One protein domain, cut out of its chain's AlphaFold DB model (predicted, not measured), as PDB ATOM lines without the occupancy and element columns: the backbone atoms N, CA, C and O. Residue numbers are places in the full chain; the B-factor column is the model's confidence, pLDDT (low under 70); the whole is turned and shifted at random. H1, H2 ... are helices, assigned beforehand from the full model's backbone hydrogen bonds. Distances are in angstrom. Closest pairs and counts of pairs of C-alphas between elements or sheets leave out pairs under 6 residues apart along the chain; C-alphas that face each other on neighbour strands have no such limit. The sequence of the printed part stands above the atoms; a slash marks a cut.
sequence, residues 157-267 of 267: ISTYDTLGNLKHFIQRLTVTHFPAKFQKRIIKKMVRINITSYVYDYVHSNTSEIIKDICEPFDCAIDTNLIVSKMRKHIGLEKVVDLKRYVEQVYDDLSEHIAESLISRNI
ATOM      1  N   ILE A 157     124.405 143.299 109.809       43.62
ATOM      2  CA  ILE A 157     124.259 142.766 111.170       43.62
ATOM      3  C   ILE A 157     125.461 143.166 112.045       43.62
ATOM      4  O   ILE A 157     126.602 143.171 111.583       43.62
ATOM      5  N   SER A 158     125.192 143.539 113.302       44.69
ATOM      6  CA  SER A 158     126.189 143.988 114.281       44.69
ATOM      7  C   SER A 158     127.224 142.898 114.616       44.69
ATOM      8  O   SER A 158     126.935 141.704 114.532       44.69
ATOM      9  N   THR A 159     128.426 143.296 115.043       47.28
ATOM     10  CA  THR A 159     129.544 142.392 115.385       47.28
ATOM     11  C   THR A 159     129.217 141.369 116.481       47.28
ATOM     12  O   THR A 159     129.802 140.290 116.486       47.28
ATOM     13  N   TYR A 160     128.273 141.663 117.383       43.56
ATOM     14  CA  TYR A 160     127.852 140.737 118.446       43.56
ATOM     15  C   TYR A 160     126.935 139.615 117.936       43.56
ATOM     16  O   TYR A 160     127.078 138.467 118.355       43.56
ATOM     17  N   ASP A 161     126.054 139.908 116.980       50.72
ATOM     18  CA  ASP A 161     125.205 138.896 116.338       50.72
ATOM     19  C   ASP A 161     126.028 137.956 115.437       50.72
ATOM     20  O   ASP A 161     125.687 136.787 115.256       50.72
ATOM     21  N   THR A 162     127.165 138.423 114.906       53.66
ATOM     22  CA  THR A 162     128.093 137.600 114.110       53.66
ATOM     23  C   THR A 162     128.693 136.438 114.923       53.66
ATOM     24  O   THR A 162     128.928 135.364 114.367       53.66
ATOM     25  N   LEU A 163     128.882 136.614 116.239       54.25
ATOM     26  CA  LEU A 163     129.497 135.629 117.146       54.25
ATOM     27  C   LEU A 163     128.588 134.420 117.416       54.25
ATOM     28  O   LEU A 163     129.015 133.273 117.277       54.25
ATOM     29  N   GLY A 164     127.312 134.654 117.740       59.50
ATOM     30  CA  GLY A 164     126.330 133.574 117.907       59.50
ATOM     31  C   GLY A 164     126.103 132.788 116.610       59.50
ATOM     32  O   GLY A 164     126.018 131.558 116.619       59.50
ATOM     33  N   ASN A 165     126.104 133.493 115.473       64.38
ATOM     34  CA  ASN A 165     125.960 132.894 114.147       64.38
ATOM     35  C   ASN A 165     127.124 131.963 113.783       64.38
ATOM     36  O   ASN A 165     126.911 130.949 113.119       64.38
ATOM     37  N   LEU A 166     128.340 132.251 114.254       69.88
ATOM     38  CA  LEU A 166     129.515 131.427 113.988       69.88
ATOM     39  C   LEU A 166     129.481 130.093 114.747       69.88
ATOM     40  O   LEU A 166     129.765 129.050 114.161       69.88
ATOM     41  N   LYS A 167     129.050 130.077 116.012       72.12
ATOM     42  CA  LYS A 167     128.856 128.819 116.754       72.12
ATOM     43  C   LYS A 167     127.824 127.915 116.077       72.12
ATOM     44  O   LYS A 167     128.085 126.733 115.854       72.12
ATOM     45  N   HIS A 168     126.674 128.473 115.699       75.56
ATOM     46  CA  HIS A 168     125.646 127.728 114.969       75.56
ATOM     47  C   HIS A 168     126.122 127.271 113.586       75.56
ATOM     48  O   HIS A 168     125.783 126.171 113.151       75.56
ATOM     49  N   PHE A 169     126.943 128.077 112.913       79.25
ATOM     50  CA  PHE A 169     127.587 127.695 111.662       79.25
ATOM     51  C   PHE A 169     128.478 126.459 111.829       79.25
ATOM     52  O   PHE A 169     128.336 125.505 111.065       79.25
ATOM     53  N   ILE A 170     129.348 126.440 112.846       80.25
ATOM     54  CA  ILE A 170     130.208 125.283 113.128       80.25
ATOM     55  C   ILE A 170     129.359 124.047 113.434       80.25
ATOM     56  O   ILE A 170     129.588 123.011 112.824       80.25
ATOM     57  N   GLN A 171     128.328 124.167 114.278       78.50
ATOM     58  CA  GLN A 171     127.420 123.053 114.587       78.50
ATOM     59  C   GLN A 171     126.746 122.464 113.337       78.50
ATOM     60  O   GLN A 171     126.642 121.246 113.207       78.50
ATOM     61  N   ARG A 172     126.308 123.314 112.397       81.06
ATOM     62  CA  ARG A 172     125.732 122.869 111.115       81.06
ATOM     63  C   ARG A 172     126.755 122.204 110.202       81.06
ATOM     64  O   ARG A 172     126.392 121.357 109.395       81.06
ATOM     65  N   LEU A 173     128.014 122.606 110.301       84.88
ATOM     66  CA  LEU A 173     129.094 122.093 109.470       84.88
ATOM     67  C   LEU A 173     129.699 120.798 110.018       84.88
ATOM     68  O   LEU A 173     130.258 120.020 109.256       84.88
ATOM     69  N   THR A 174     129.583 120.536 111.316       78.94
ATOM     70  CA  THR A 174     130.095 119.311 111.945       78.94
ATOM     71  C   THR A 174     129.068 118.175 111.964       78.94
ATOM     72  O   THR A 174     129.207 117.231 112.737       78.94
ATOM     73  N   VAL A 175     128.026 118.245 111.130       76.00
ATOM     74  CA  VAL A 175     127.060 117.150 110.959       76.00
ATOM     75  C   VAL A 175     127.705 115.930 110.293       76.00
ATOM     76  O   VAL A 175     128.650 116.039 109.511       76.00
ATOM     77  N   THR A 176     127.171 114.748 110.593       67.69
ATOM     78  CA  THR A 176     127.829 113.449 110.366       67.69
ATOM     79  C   THR A 176     128.082 113.073 108.909       67.69
ATOM     80  O   THR A 176     128.995 112.294 108.648       67.69
ATOM     81  N   HIS A 177     127.306 113.584 107.951       86.75
ATOM     82  CA  HIS A 177     127.468 113.202 106.541       86.75
ATOM     83  C   HIS A 177     128.543 114.005 105.801       86.75
ATOM     84  O   HIS A 177     129.011 113.568 104.751       86.75
ATOM     85  N   PHE A 178     128.990 115.138 106.351       91.69
ATOM     86  CA  PHE A 178     130.070 115.905 105.746       91.69
ATOM     87  C   PHE A 178     131.430 115.256 106.028       91.69
ATOM     88  O   PHE A 178     131.789 115.084 107.195       91.69
ATOM     89  N   PRO A 179     132.254 114.967 105.004       91.25
ATOM     90  CA  PRO A 179     133.600 114.453 105.223       91.25
ATOM     91  C   PRO A 179     134.453 115.440 106.019       91.25
ATOM     92  O   PRO A 179     134.426 116.642 105.752       91.25
ATOM     93  N   ALA A 180     135.313 114.946 106.915       89.25
ATOM     94  CA  ALA A 180     136.204 115.791 107.722       89.25
ATOM     95  C   ALA A 180     137.050 116.763 106.872       89.25
ATOM     96  O   ALA A 180     137.306 117.894 107.280       89.25
ATOM     97  N   LYS A 181     137.434 116.357 105.651       90.38
ATOM     98  CA  LYS A 181     138.124 117.227 104.683       90.38
ATOM     99  C   LYS A 181     137.272 118.440 104.285       90.38
ATOM    100  O   LYS A 181     137.814 119.541 104.191       90.38
ATOM    101  N   PHE A 182     135.969 118.248 104.070       91.19
ATOM    102  CA  PHE A 182     135.033 119.321 103.737       91.19
ATOM    103  C   PHE A 182     134.855 120.288 104.903       91.19
ATOM    104  O   PHE A 182     135.086 121.489 104.750       91.19
ATOM    105  N   GLN A 183     134.579 119.739 106.088       91.12
ATOM    106  CA  GLN A 183     134.448 120.509 107.325       91.12
ATOM    107  C   GLN A 183     135.699 121.367 107.566       91.12
ATOM    108  O   GLN A 183     135.619 122.591 107.661       91.12
ATOM    109  N   LYS A 184     136.883 120.742 107.555       90.75
ATOM    110  CA  LYS A 184     138.165 121.411 107.818       90.75
ATOM    111  C   LYS A 184     138.434 122.535 106.828       90.75
ATOM    112  O   LYS A 184     138.826 123.626 107.231       90.75
ATOM    113  N   ARG A 185     138.187 122.306 105.536       90.38
ATOM    114  CA  ARG A 185     138.398 123.311 104.486       90.38
ATOM    115  C   ARG A 185     137.544 124.559 104.704       90.38
ATOM    116  O   ARG A 185     138.060 125.671 104.587       90.38
ATOM    117  N   ILE A 186     136.269 124.376 105.042       89.19
ATOM    118  CA  ILE A 186     135.339 125.484 105.256       89.19
ATOM    119  C   ILE A 186     135.680 126.242 106.537       89.19
ATOM    120  O   ILE A 186     135.816 127.466 106.485       89.19
ATOM    121  N   ILE A 187     135.901 125.536 107.653       87.00
ATOM    122  CA  ILE A 187     136.271 126.160 108.933       87.00
ATOM    123  C   ILE A 187     137.543 126.985 108.772       87.00
ATOM    124  O   ILE A 187     137.551 128.154 109.141       87.00
ATOM    125  N   LYS A 188     138.594 126.434 108.148       87.62
ATOM    126  CA  LYS A 188     139.842 127.173 107.914       87.62
ATOM    127  C   LYS A 188     139.622 128.470 107.147       87.62
ATOM    128  O   LYS A 188     140.150 129.505 107.545       87.62
ATOM    129  N   LYS A 189     138.848 128.428 106.056       85.75
ATOM    130  CA  LYS A 189     138.564 129.624 105.247       85.75
ATOM    131  C   LYS A 189     137.792 130.660 106.066       85.75
ATOM    132  O   LYS A 189     138.130 131.837 106.001       85.75
ATOM    133  N   MET A 190     136.814 130.228 106.865       81.69
ATOM    134  CA  MET A 190     136.053 131.131 107.732       81.69
ATOM    135  C   MET A 190     136.923 131.732 108.831       81.69
ATOM    136  O   MET A 190     136.878 132.941 109.033       81.69
ATOM    137  N   VAL A 191     137.771 130.936 109.482       80.12
ATOM    138  CA  VAL A 191     138.749 131.441 110.450       80.12
ATOM    139  C   VAL A 191     139.631 132.498 109.795       80.12
ATOM    140  O   VAL A 191     139.645 133.627 110.273       80.12
ATOM    141  N   ARG A 192     140.270 132.193 108.653       79.19
ATOM    142  CA  ARG A 192     141.165 133.124 107.936       79.19
ATOM    143  C   ARG A 192     140.509 134.466 107.622       79.19
ATOM    144  O   ARG A 192     141.132 135.491 107.870       79.19
ATOM    145  N   ILE A 193     139.265 134.470 107.141       75.25
ATOM    146  CA  ILE A 193     138.522 135.707 106.833       75.25
ATOM    147  C   ILE A 193     138.319 136.586 108.081       75.25
ATOM    148  O   ILE A 193     138.258 137.806 107.961       75.25
ATOM    149  N   ASN A 194     138.238 135.991 109.273       72.19
ATOM    150  CA  ASN A 194     137.949 136.712 110.515       72.19
ATOM    151  C   ASN A 194     139.200 137.055 111.349       72.19
ATOM    152  O   ASN A 194     139.116 137.904 112.231       72.19
ATOM    153  N   ILE A 195     140.363 136.445 111.080       69.31
ATOM    154  CA  ILE A 195     141.608 136.688 111.845       69.31
ATOM    155  C   ILE A 195     142.583 137.665 111.169       69.31
ATOM    156  O   ILE A 195     143.634 137.973 111.734       69.31
ATOM    157  N   THR A 196     142.266 138.173 109.973       59.97
ATOM    158  CA  THR A 196     143.183 138.941 109.103       59.97
ATOM    159  C   THR A 196     143.783 140.221 109.700       59.97
ATOM    160  O   THR A 196     144.769 140.709 109.162       59.97
ATOM    161  N   SER A 197     143.276 140.757 110.812       58.09
ATOM    162  CA  SER A 197     143.885 141.910 111.501       58.09
ATOM    163  C   SER A 197     144.823 141.534 112.655       58.09
ATOM    164  O   SER A 197     145.755 142.277 112.932       58.09
ATOM    165  N   TYR A 198     144.637 140.378 113.299       60.75
ATOM    166  CA  TYR A 198     145.262 140.073 114.596       60.75
ATOM    167  C   TYR A 198     146.653 139.426 114.508       60.75
ATOM    168  O   TYR A 198     147.417 139.449 115.470       60.75
ATOM    169  N   VAL A 199     147.016 138.827 113.368       60.75
ATOM    170  CA  VAL A 199     148.284 138.075 113.261       60.75
ATOM    171  C   VAL A 199     149.500 138.984 113.072       60.75
ATOM    172  O   VAL A 199     150.602 138.621 113.479       60.75
ATOM    173  N   TYR A 200     149.326 140.194 112.537       60.78
ATOM    174  CA  TYR A 200     150.411 141.183 112.546       60.78
ATOM    175  C   TYR A 200     150.832 141.537 113.978       60.78
ATOM    176  O   TYR A 200     152.030 141.567 114.272       60.78
ATOM    177  N   ASP A 201     149.855 141.689 114.874       62.12
ATOM    178  CA  ASP A 201     150.096 141.906 116.300       62.12
ATOM    179  C   ASP A 201     150.634 140.633 116.971       62.12
ATOM    180  O   ASP A 201     151.513 140.716 117.828       62.12
ATOM    181  N   TYR A 202     150.195 139.445 116.537       61.59
ATOM    182  CA  TYR A 202     150.661 138.144 117.044       61.59
ATOM    183  C   TYR A 202     152.169 137.946 116.918       61.59
ATOM    184  O   TYR A 202     152.806 137.436 117.838       61.59
ATOM    185  N   VAL A 203     152.751 138.361 115.790       60.81
ATOM    186  CA  VAL A 203     154.199 138.251 115.555       60.81
ATOM    187  C   VAL A 203     155.000 139.132 116.528       60.81
ATOM    188  O   VAL A 203     156.162 138.833 116.797       60.81
ATOM    189  N   HIS A 204     154.381 140.171 117.103       59.28
ATOM    190  CA  HIS A 204     155.060 141.207 117.885       59.28
ATOM    191  C   HIS A 204     154.604 141.308 119.356       59.28
ATOM    192  O   HIS A 204     155.080 142.192 120.066       59.28
ATOM    193  N   SER A 205     153.696 140.448 119.845       64.44
ATOM    194  CA  SER A 205     153.068 140.619 121.171       64.44
ATOM    195  C   SER A 205     152.716 139.302 121.899       64.44
ATOM    196  O   SER A 205     153.211 138.225 121.562       64.44
ATOM    197  N   ASN A 206     151.908 139.392 122.967       66.25
ATOM    198  CA  ASN A 206     151.550 138.287 123.859       66.25
ATOM    199  C   ASN A 206     150.630 137.258 123.173       66.25
ATOM    200  O   ASN A 206     149.403 137.351 123.191       66.25
ATOM    201  N   THR A 207     151.253 136.220 122.620       67.56
ATOM    202  CA  THR A 207     150.655 135.070 121.921       67.56
ATOM    203  C   THR A 207     149.406 134.476 122.582       67.56
ATOM    204  O   THR A 207     148.474 134.081 121.884       67.56
ATOM    205  N   SER A 208     149.382 134.378 123.914       70.81
ATOM    206  CA  SER A 208     148.282 133.725 124.635       70.81
ATOM    207  C   SER A 208     146.996 134.548 124.617       70.81
ATOM    208  O   SER A 208     145.912 133.976 124.555       70.81
ATOM    209  N   GLU A 209     147.114 135.874 124.666       71.38
ATOM    210  CA  GLU A 209     145.977 136.798 124.687       71.38
ATOM    211  C   GLU A 209     145.338 136.880 123.301       71.38
ATOM    212  O   GLU A 209     144.148 136.634 123.157       71.38
ATOM    213  N   ILE A 210     146.156 137.008 122.253       72.31
ATOM    214  CA  ILE A 210     145.665 137.036 120.870       72.31
ATOM    215  C   ILE A 210     144.990 135.726 120.467       72.31
ATOM    216  O   ILE A 210     143.945 135.748 119.823       72.31
ATOM    217  N   ILE A 211     145.553 134.565 120.827       76.25
ATOM    218  CA  ILE A 211     144.896 133.287 120.513       76.25
ATOM    219  C   ILE A 211     143.576 133.166 121.270       76.25
ATOM    220  O   ILE A 211     142.624 132.630 120.714       76.25
ATOM    221  N   LYS A 212     143.495 133.664 122.508       75.25
ATOM    222  CA  LYS A 212     142.253 133.657 123.282       75.25
ATOM    223  C   LYS A 212     141.180 134.521 122.615       75.25
ATOM    224  O   LYS A 212     140.079 134.017 122.408       75.25
ATOM    225  N   ASP A 213     141.528 135.737 122.206       72.75
ATOM    226  CA  ASP A 213     140.622 136.661 121.511       72.75
ATOM    227  C   ASP A 213     140.183 136.104 120.152       72.75
ATOM    228  O   ASP A 213     139.022 136.206 119.766       72.75
ATOM    229  N   ILE A 214     141.099 135.440 119.439       74.81
ATOM    230  CA  ILE A 214     140.779 134.721 118.206       74.81
ATOM    231  C   ILE A 214     139.874 133.526 118.493       74.81
ATOM    232  O   ILE A 214     139.016 133.239 117.673       74.81
ATOM    233  N   CYS A 215     140.043 132.809 119.606       76.00
ATOM    234  CA  CYS A 215     139.286 131.590 119.885       76.00
ATOM    235  C   CYS A 215     137.884 131.817 120.444       76.00
ATOM    236  O   CYS A 215     137.011 130.969 120.246       76.00
ATOM    237  N   GLU A 216     137.673 132.925 121.147       73.12
ATOM    238  CA  GLU A 216     136.380 133.323 121.699       73.12
ATOM    239  C   GLU A 216     135.232 133.284 120.665       73.12
ATOM    240  O   GLU A 216     134.247 132.589 120.927       73.12
ATOM    241  N   PRO A 217     135.348 133.884 119.459       68.62
ATOM    242  CA  PRO A 217     134.295 133.833 118.441       68.62
ATOM    243  C   PRO A 217     134.001 132.428 117.899       68.62
ATOM    244  O   PRO A 217     132.885 132.171 117.450       68.62
ATOM    245  N   PHE A 218     134.973 131.512 117.926       70.44
ATOM    246  CA  PHE A 218     134.816 130.160 117.375       70.44
ATOM    247  C   PHE A 218     134.421 129.118 118.424       70.44
ATOM    248  O   PHE A 218     134.382 127.934 118.104       70.44
ATOM    249  N   ASP A 219     134.158 129.520 119.670       71.12
ATOM    250  CA  ASP A 219     133.933 128.600 120.793       71.12
ATOM    251  C   ASP A 219     135.146 127.681 121.067       71.12
ATOM    252  O   ASP A 219     135.018 126.670 121.748       71.12
ATOM    253  N   CYS A 220     136.364 128.007 120.598       75.12
ATOM    254  CA  CYS A 220     137.573 127.209 120.883       75.12
ATOM    255  C   CYS A 220     138.275 127.587 122.194       75.12
ATOM    256  O   CYS A 220     139.359 127.080 122.476       75.12
ATOM    257  N   ALA A 221     137.632 128.387 123.053       73.25
ATOM    258  CA  ALA A 221     138.199 128.867 124.315       73.25
ATOM    259  C   ALA A 221     138.754 127.738 125.211       73.25
ATOM    260  O   ALA A 221     139.833 127.883 125.789       73.25
ATOM    261  N   ILE A 222     138.076 126.586 125.266       77.94
ATOM    262  CA  ILE A 222     138.512 125.418 126.057       77.94
ATOM    263  C   ILE A 222     139.827 124.805 125.520       77.94
ATOM    264  O   ILE A 222     140.624 124.288 126.301       77.94
ATOM    265  N   ASP A 223     140.121 124.945 124.221       84.62
ATOM    266  CA  ASP A 223     141.314 124.373 123.575       84.62
ATOM    267  C   ASP A 223     142.429 125.411 123.403       84.62
ATOM    268  O   ASP A 223     143.488 125.093 122.860       84.62
ATOM    269  N   THR A 224     142.236 126.637 123.906       83.94
ATOM    270  CA  THR A 224     143.210 127.738 123.802       83.94
ATOM    271  C   THR A 224     144.603 127.291 124.235       83.94
ATOM    272  O   THR A 224     145.569 127.517 123.517       83.94
ATOM    273  N   ASN A 225     144.729 126.582 125.361       83.81
ATOM    274  CA  ASN A 225     146.027 126.108 125.856       83.81
ATOM    275  C   ASN A 225     146.714 125.136 124.884       83.81
ATOM    276  O   ASN A 225     147.928 125.213 124.677       83.81
ATOM    277  N   LEU A 226     145.938 124.243 124.266       86.62
ATOM    278  CA  LEU A 226     146.437 123.310 123.262       86.62
ATOM    279  C   LEU A 226     146.883 124.065 122.006       86.62
ATOM    280  O   LEU A 226     147.998 123.846 121.531       86.62
ATOM    281  N   ILE A 227     146.060 124.988 121.506       86.56
ATOM    282  CA  ILE A 227     146.357 125.789 120.311       86.56
ATOM    283  C   ILE A 227     147.594 126.667 120.549       86.56
ATOM    284  O   ILE A 227     148.526 126.633 119.746       86.56
ATOM    285  N   VAL A 228     147.679 127.356 121.693       83.88
ATOM    286  CA  VAL A 228     148.861 128.127 122.113       83.88
ATOM    287  C   VAL A 228     150.110 127.253 122.099       83.88
ATOM    288  O   VAL A 228     151.127 127.657 121.539       83.88
ATOM    289  N   SER A 229     150.052 126.042 122.668       85.50
ATOM    290  CA  SER A 229     151.213 125.145 122.713       85.50
ATOM    291  C   SER A 229     151.726 124.757 121.321       85.50
ATOM    292  O   SER A 229     152.938 124.765 121.105       85.50
ATOM    293  N   LYS A 230     150.820 124.502 120.364       86.31
ATOM    294  CA  LYS A 230     151.161 124.169 118.972       86.31
ATOM    295  C   LYS A 230     151.740 125.369 118.215       86.31
ATOM    296  O   LYS A 230     152.634 125.207 117.386       86.31
ATOM    297  N   MET A 231     151.277 126.574 118.542       84.62
ATOM    298  CA  MET A 231     151.699 127.809 117.884       84.62
ATOM    299  C   MET A 231     153.010 128.404 118.431       84.62
ATOM    300  O   MET A 231     153.598 129.263 117.779       84.62
ATOM    301  N   ARG A 232     153.541 127.920 119.569       79.50
ATOM    302  CA  ARG A 232     154.802 128.415 120.174       79.50
ATOM    303  C   ARG A 232     156.000 128.443 119.223       79.50
ATOM    304  O   ARG A 232     156.877 129.284 119.390       79.50
ATOM    305  N   LYS A 233     156.029 127.558 118.220       78.88
ATOM    306  CA  LYS A 233     157.077 127.507 117.185       78.88
ATOM    307  C   LYS A 233     157.186 128.797 116.351       78.88
ATOM    308  O   LYS A 233     158.188 128.983 115.672       78.88
ATOM    309  N   HIS A 234     156.171 129.664 116.404       75.44
ATOM    310  CA  HIS A 234     156.096 130.913 115.650       75.44
ATOM    311  C   HIS A 234     156.457 132.176 116.458       75.44
ATOM    312  O   HIS A 234     156.378 133.289 115.935       75.44
ATOM    313  N   ILE A 235     156.838 132.041 117.730       66.81
ATOM    314  CA  ILE A 235     157.127 133.178 118.616       66.81
ATOM    315  C   ILE A 235     158.601 133.595 118.491       66.81
ATOM    316  O   ILE A 235     159.484 132.741 118.461       66.81
ATOM    317  N   GLY A 236     158.876 134.906 118.485       59.91
ATOM    318  CA  GLY A 236     160.232 135.447 118.677       59.91
ATOM    319  C   GLY A 236     161.168 135.328 117.471       59.91
ATOM    320  O   GLY A 236     162.388 135.400 117.619       59.91
ATOM    321  N   LEU A 237     160.628 135.142 116.265       61.41
ATOM    322  CA  LEU A 237     161.418 135.115 115.035       61.41
ATOM    323  C   LEU A 237     161.721 136.549 114.563       61.41
ATOM    324  O   LEU A 237     161.149 137.048 113.606       61.41
ATOM    325  N   GLU A 238     162.668 137.213 115.229       54.62
ATOM    326  CA  GLU A 238     163.111 138.592 114.933       54.62
ATOM    327  C   GLU A 238     163.874 138.742 113.593       54.62
ATOM    328  O   GLU A 238     164.283 139.840 113.218       54.62
ATOM    329  N   LYS A 239     164.091 137.650 112.846       55.66
ATOM    330  CA  LYS A 239     164.888 137.625 111.601       55.66
ATOM    331  C   LYS A 239     164.180 136.913 110.450       55.66
ATOM    332  O   LYS A 239     164.764 136.065 109.775       55.66
ATOM    333  N   VAL A 240     162.912 137.232 110.217       63.09
ATOM    334  CA  VAL A 240     162.201 136.710 109.048       63.09
ATOM    335  C   VAL A 240     162.546 137.555 107.816       63.09
ATOM    336  O   VAL A 240     162.138 138.704 107.701       63.09
ATOM    337  N   VAL A 241     163.284 136.958 106.876       65.38
ATOM    338  CA  VAL A 241     163.687 137.578 105.594       65.38
ATOM    339  C   VAL A 241     162.478 137.892 104.690       65.38
ATOM    340  O   VAL A 241     162.547 138.787 103.854       65.38
ATOM    341  N   ASP A 242     161.356 137.193 104.889       79.56
ATOM    342  CA  ASP A 242     160.090 137.388 104.173       79.56
ATOM    343  C   ASP A 242     158.900 137.374 105.150       79.56
ATOM    344  O   ASP A 242     158.238 136.353 105.366       79.56
ATOM    345  N   LEU A 243     158.665 138.523 105.795       75.50
ATOM    346  CA  LEU A 243     157.605 138.698 106.793       75.50
ATOM    347  C   LEU A 243     156.223 138.334 106.234       75.50
ATOM    348  O   LEU A 243     155.420 137.726 106.935       75.50
ATOM    349  N   LYS A 244     155.955 138.653 104.963       77.50
ATOM    350  CA  LYS A 244     154.658 138.390 104.332       77.50
ATOM    351  C   LYS A 244     154.386 136.892 104.239       77.50
ATOM    352  O   LYS A 244     153.331 136.432 104.665       77.50
ATOM    353  N   ARG A 245     155.338 136.122 103.705       80.75
ATOM    354  CA  ARG A 245     155.194 134.664 103.588       80.75
ATOM    355  C   ARG A 245     155.078 133.991 104.952       80.75
ATOM    356  O   ARG A 245     154.322 133.037 105.106       80.75
ATOM    357  N   TYR A 246     155.820 134.487 105.932       79.94
ATOM    358  CA  TYR A 246     155.766 133.968 107.289       79.94
ATOM    359  C   TYR A 246     154.418 134.230 107.966       79.94
ATOM    360  O   TYR A 246     153.841 133.317 108.546       79.94
ATOM    361  N   VAL A 247     153.880 135.444 107.835       78.50
ATOM    362  CA  VAL A 247     152.544 135.792 108.333       78.50
ATOM    363  C   VAL A 247     151.476 134.886 107.710       78.50
ATOM    364  O   VAL A 247     150.635 134.358 108.433       78.50
ATOM    365  N   GLU A 248     151.547 134.609 106.403       81.38
ATOM    366  CA  GLU A 248     150.649 133.644 105.747       81.38
ATOM    367  C   GLU A 248     150.764 132.227 106.321       81.38
ATOM    368  O   GLU A 248     149.752 131.560 106.531       81.38
ATOM    369  N   GLN A 249     151.979 131.775 106.635       83.81
ATOM    370  CA  GLN A 249     152.180 130.479 107.278       83.81
ATOM    371  C   GLN A 249     151.564 130.436 108.684       83.81
ATOM    372  O   GLN A 249     150.932 129.446 109.042       83.81
ATOM    373  N   VAL A 250     151.704 131.508 109.468       81.44
ATOM    374  CA  VAL A 250     151.080 131.613 110.796       81.44
ATOM    375  C   VAL A 250     149.553 131.589 110.678       81.44
ATOM    376  O   VAL A 250     148.899 130.896 111.457       81.44
ATOM    377  N   TYR A 251     148.976 132.277 109.685       82.69
ATOM    378  CA  TYR A 251     147.540 132.202 109.388       82.69
ATOM    379  C   TYR A 251     147.089 130.773 109.071       82.69
ATOM    380  O   TYR A 251     146.055 130.310 109.567       82.69
ATOM    381  N   ASP A 252     147.846 130.078 108.226       86.19
ATOM    382  CA  ASP A 252     147.524 128.717 107.816       86.19
ATOM    383  C   ASP A 252     147.609 127.722 108.976       86.19
ATOM    384  O   ASP A 252     146.675 126.936 109.150       86.19
ATOM    385  N   ASP A 253     148.652 127.799 109.802       87.81
ATOM    386  CA  ASP A 253     148.844 126.912 110.954       87.81
ATOM    387  C   ASP A 253     147.829 127.202 112.075       87.81
ATOM    388  O   ASP A 253     147.248 126.277 112.648       87.81
ATOM    389  N   LEU A 254     147.532 128.477 112.354       85.94
ATOM    390  CA  LEU A 254     146.528 128.843 113.355       85.94
ATOM    391  C   LEU A 254     145.133 128.357 112.947       85.94
ATOM    392  O   LEU A 254     144.436 127.720 113.736       85.94
ATOM    393  N   SER A 255     144.738 128.628 111.699       87.75
ATOM    394  CA  SER A 255     143.441 128.183 111.182       87.75
ATOM    395  C   SER A 255     143.329 126.658 111.130       87.75
ATOM    396  O   SER A 255     142.262 126.121 111.422       87.75
ATOM    397  N   GLU A 256     144.422 125.954 110.816       91.12
ATOM    398  CA  GLU A 256     144.507 124.492 110.872       91.12
ATOM    399  C   GLU A 256     144.201 123.970 112.279       91.12
ATOM    400  O   GLU A 256     143.336 123.111 112.443       91.12
ATOM    401  N   HIS A 257     144.875 124.504 113.298       89.62
ATOM    402  CA  HIS A 257     144.725 124.029 114.671       89.62
ATOM    403  C   HIS A 257     143.360 124.354 115.274       89.62
ATOM    404  O   HIS A 257     142.815 123.519 115.997       89.62
ATOM    405  N   ILE A 258     142.784 125.514 114.941       87.25
ATOM    406  CA  ILE A 258     141.403 125.848 115.311       87.25
ATOM    407  C   ILE A 258     140.431 124.867 114.643       87.25
ATOM    408  O   ILE A 258     139.580 124.295 115.319       87.25
ATOM    409  N   ALA A 259     140.575 124.606 113.340       89.50
ATOM    410  CA  ALA A 259     139.684 123.689 112.634       89.50
ATOM    411  C   ALA A 259     139.746 122.254 113.183       89.50
ATOM    412  O   ALA A 259     138.710 121.624 113.372       89.50
ATOM    413  N   GLU A 260     140.946 121.747 113.476       89.50
ATOM    414  CA  GLU A 260     141.132 120.430 114.100       89.50
ATOM    415  C   GLU A 260     140.457 120.333 115.465       89.50
ATOM    416  O   GLU A 260     139.747 119.364 115.732       89.50
ATOM    417  N   SER A 261     140.659 121.350 116.304       87.81
ATOM    418  CA  SER A 261     140.036 121.464 117.622       87.81
ATOM    419  C   SER A 261     138.509 121.390 117.509       87.81
ATOM    420  O   SER A 261     137.887 120.519 118.118       87.81
ATOM    421  N   LEU A 262     137.903 122.211 116.650       84.38
ATOM    422  CA  LEU A 262     136.445 122.284 116.505       84.38
ATOM    423  C   LEU A 262     135.820 121.001 115.949       84.38
ATOM    424  O   LEU A 262     134.746 120.603 116.398       84.38
ATOM    425  N   ILE A 263     136.484 120.343 114.999       85.31
ATOM    426  CA  ILE A 263     136.005 119.073 114.438       85.31
ATOM    427  C   ILE A 263     136.103 117.962 115.485       85.31
ATOM    428  O   ILE A 263     135.145 117.221 115.676       85.31
ATOM    429  N   SER A 264     137.224 117.879 116.209       83.19
ATOM    430  CA  SER A 264     137.464 116.814 117.193       83.19
ATOM    431  C   SER A 264     136.487 116.801 118.371       83.19
ATOM    432  O   SER A 264     136.346 115.778 119.028       83.19
ATOM    433  N   ARG A 265     135.809 117.920 118.641       76.06
ATOM    434  CA  ARG A 265     134.809 118.035 119.713       76.06
ATOM    435  C   ARG A 265     133.420 117.538 119.326       76.06
ATOM    436  O   ARG A 265     132.597 117.327 120.210       76.06
ATOM    437  N   ASN A 266     133.140 117.448 118.028       65.31
ATOM    438  CA  ASN A 266     131.818 117.121 117.494       65.31
ATOM    439  C   ASN A 266     131.749 115.702 116.891       65.31
ATOM    440  O   ASN A 266     130.699 115.324 116.372       65.31
ATOM    441  N   ILE A 267     132.849 114.942 116.956       54.59
ATOM    442  CA  ILE A 267     132.949 113.508 116.627       54.59
ATOM    443  C   ILE A 267     132.951 112.722 117.937       54.59
ATOM    444  O   ILE A 267     132.225 111.706 118.007       54.59
TER     445      ILE A 267
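This is residues 157 to 267 of the 267 residues of an uncharacterized protein of viral metagenome (UniProt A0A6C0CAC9). What shape? Long H6 is the core, crossed by H2 and covered by H5, with H4 folded back and H1 across H4's end. How big? Compact and all helix, it has 111 printed residues with six named helices, H1 to H6, radius of gyration of the C-alphas 14.2 A, spans 45 by 31 by 23 A.

What touches what? H2, residues 180 to 195, touches H6, residues 243 to 264, closest at C-alphas 188 and 255, 5.0 A. H5, residues 221 to 234, forms a hairpin with H6. What else? H1, residues 159 to 173, touches H4, residues 207 to 218, at 217 to 218 alone. In H2, H6 and H3, residues 198 to 202, every O i to N i+4 pair is within hydrogen-bond range.

Where does H6 begin? C-alpha 243 is at (157.605, 138.698, 106.793). And end? C-alpha 264 is at (137.464, 116.814, 117.193), 31.5 A away.

Any cut? The printed part has none. Low pLDDT? Residues 195 to 207, among others, are under 70.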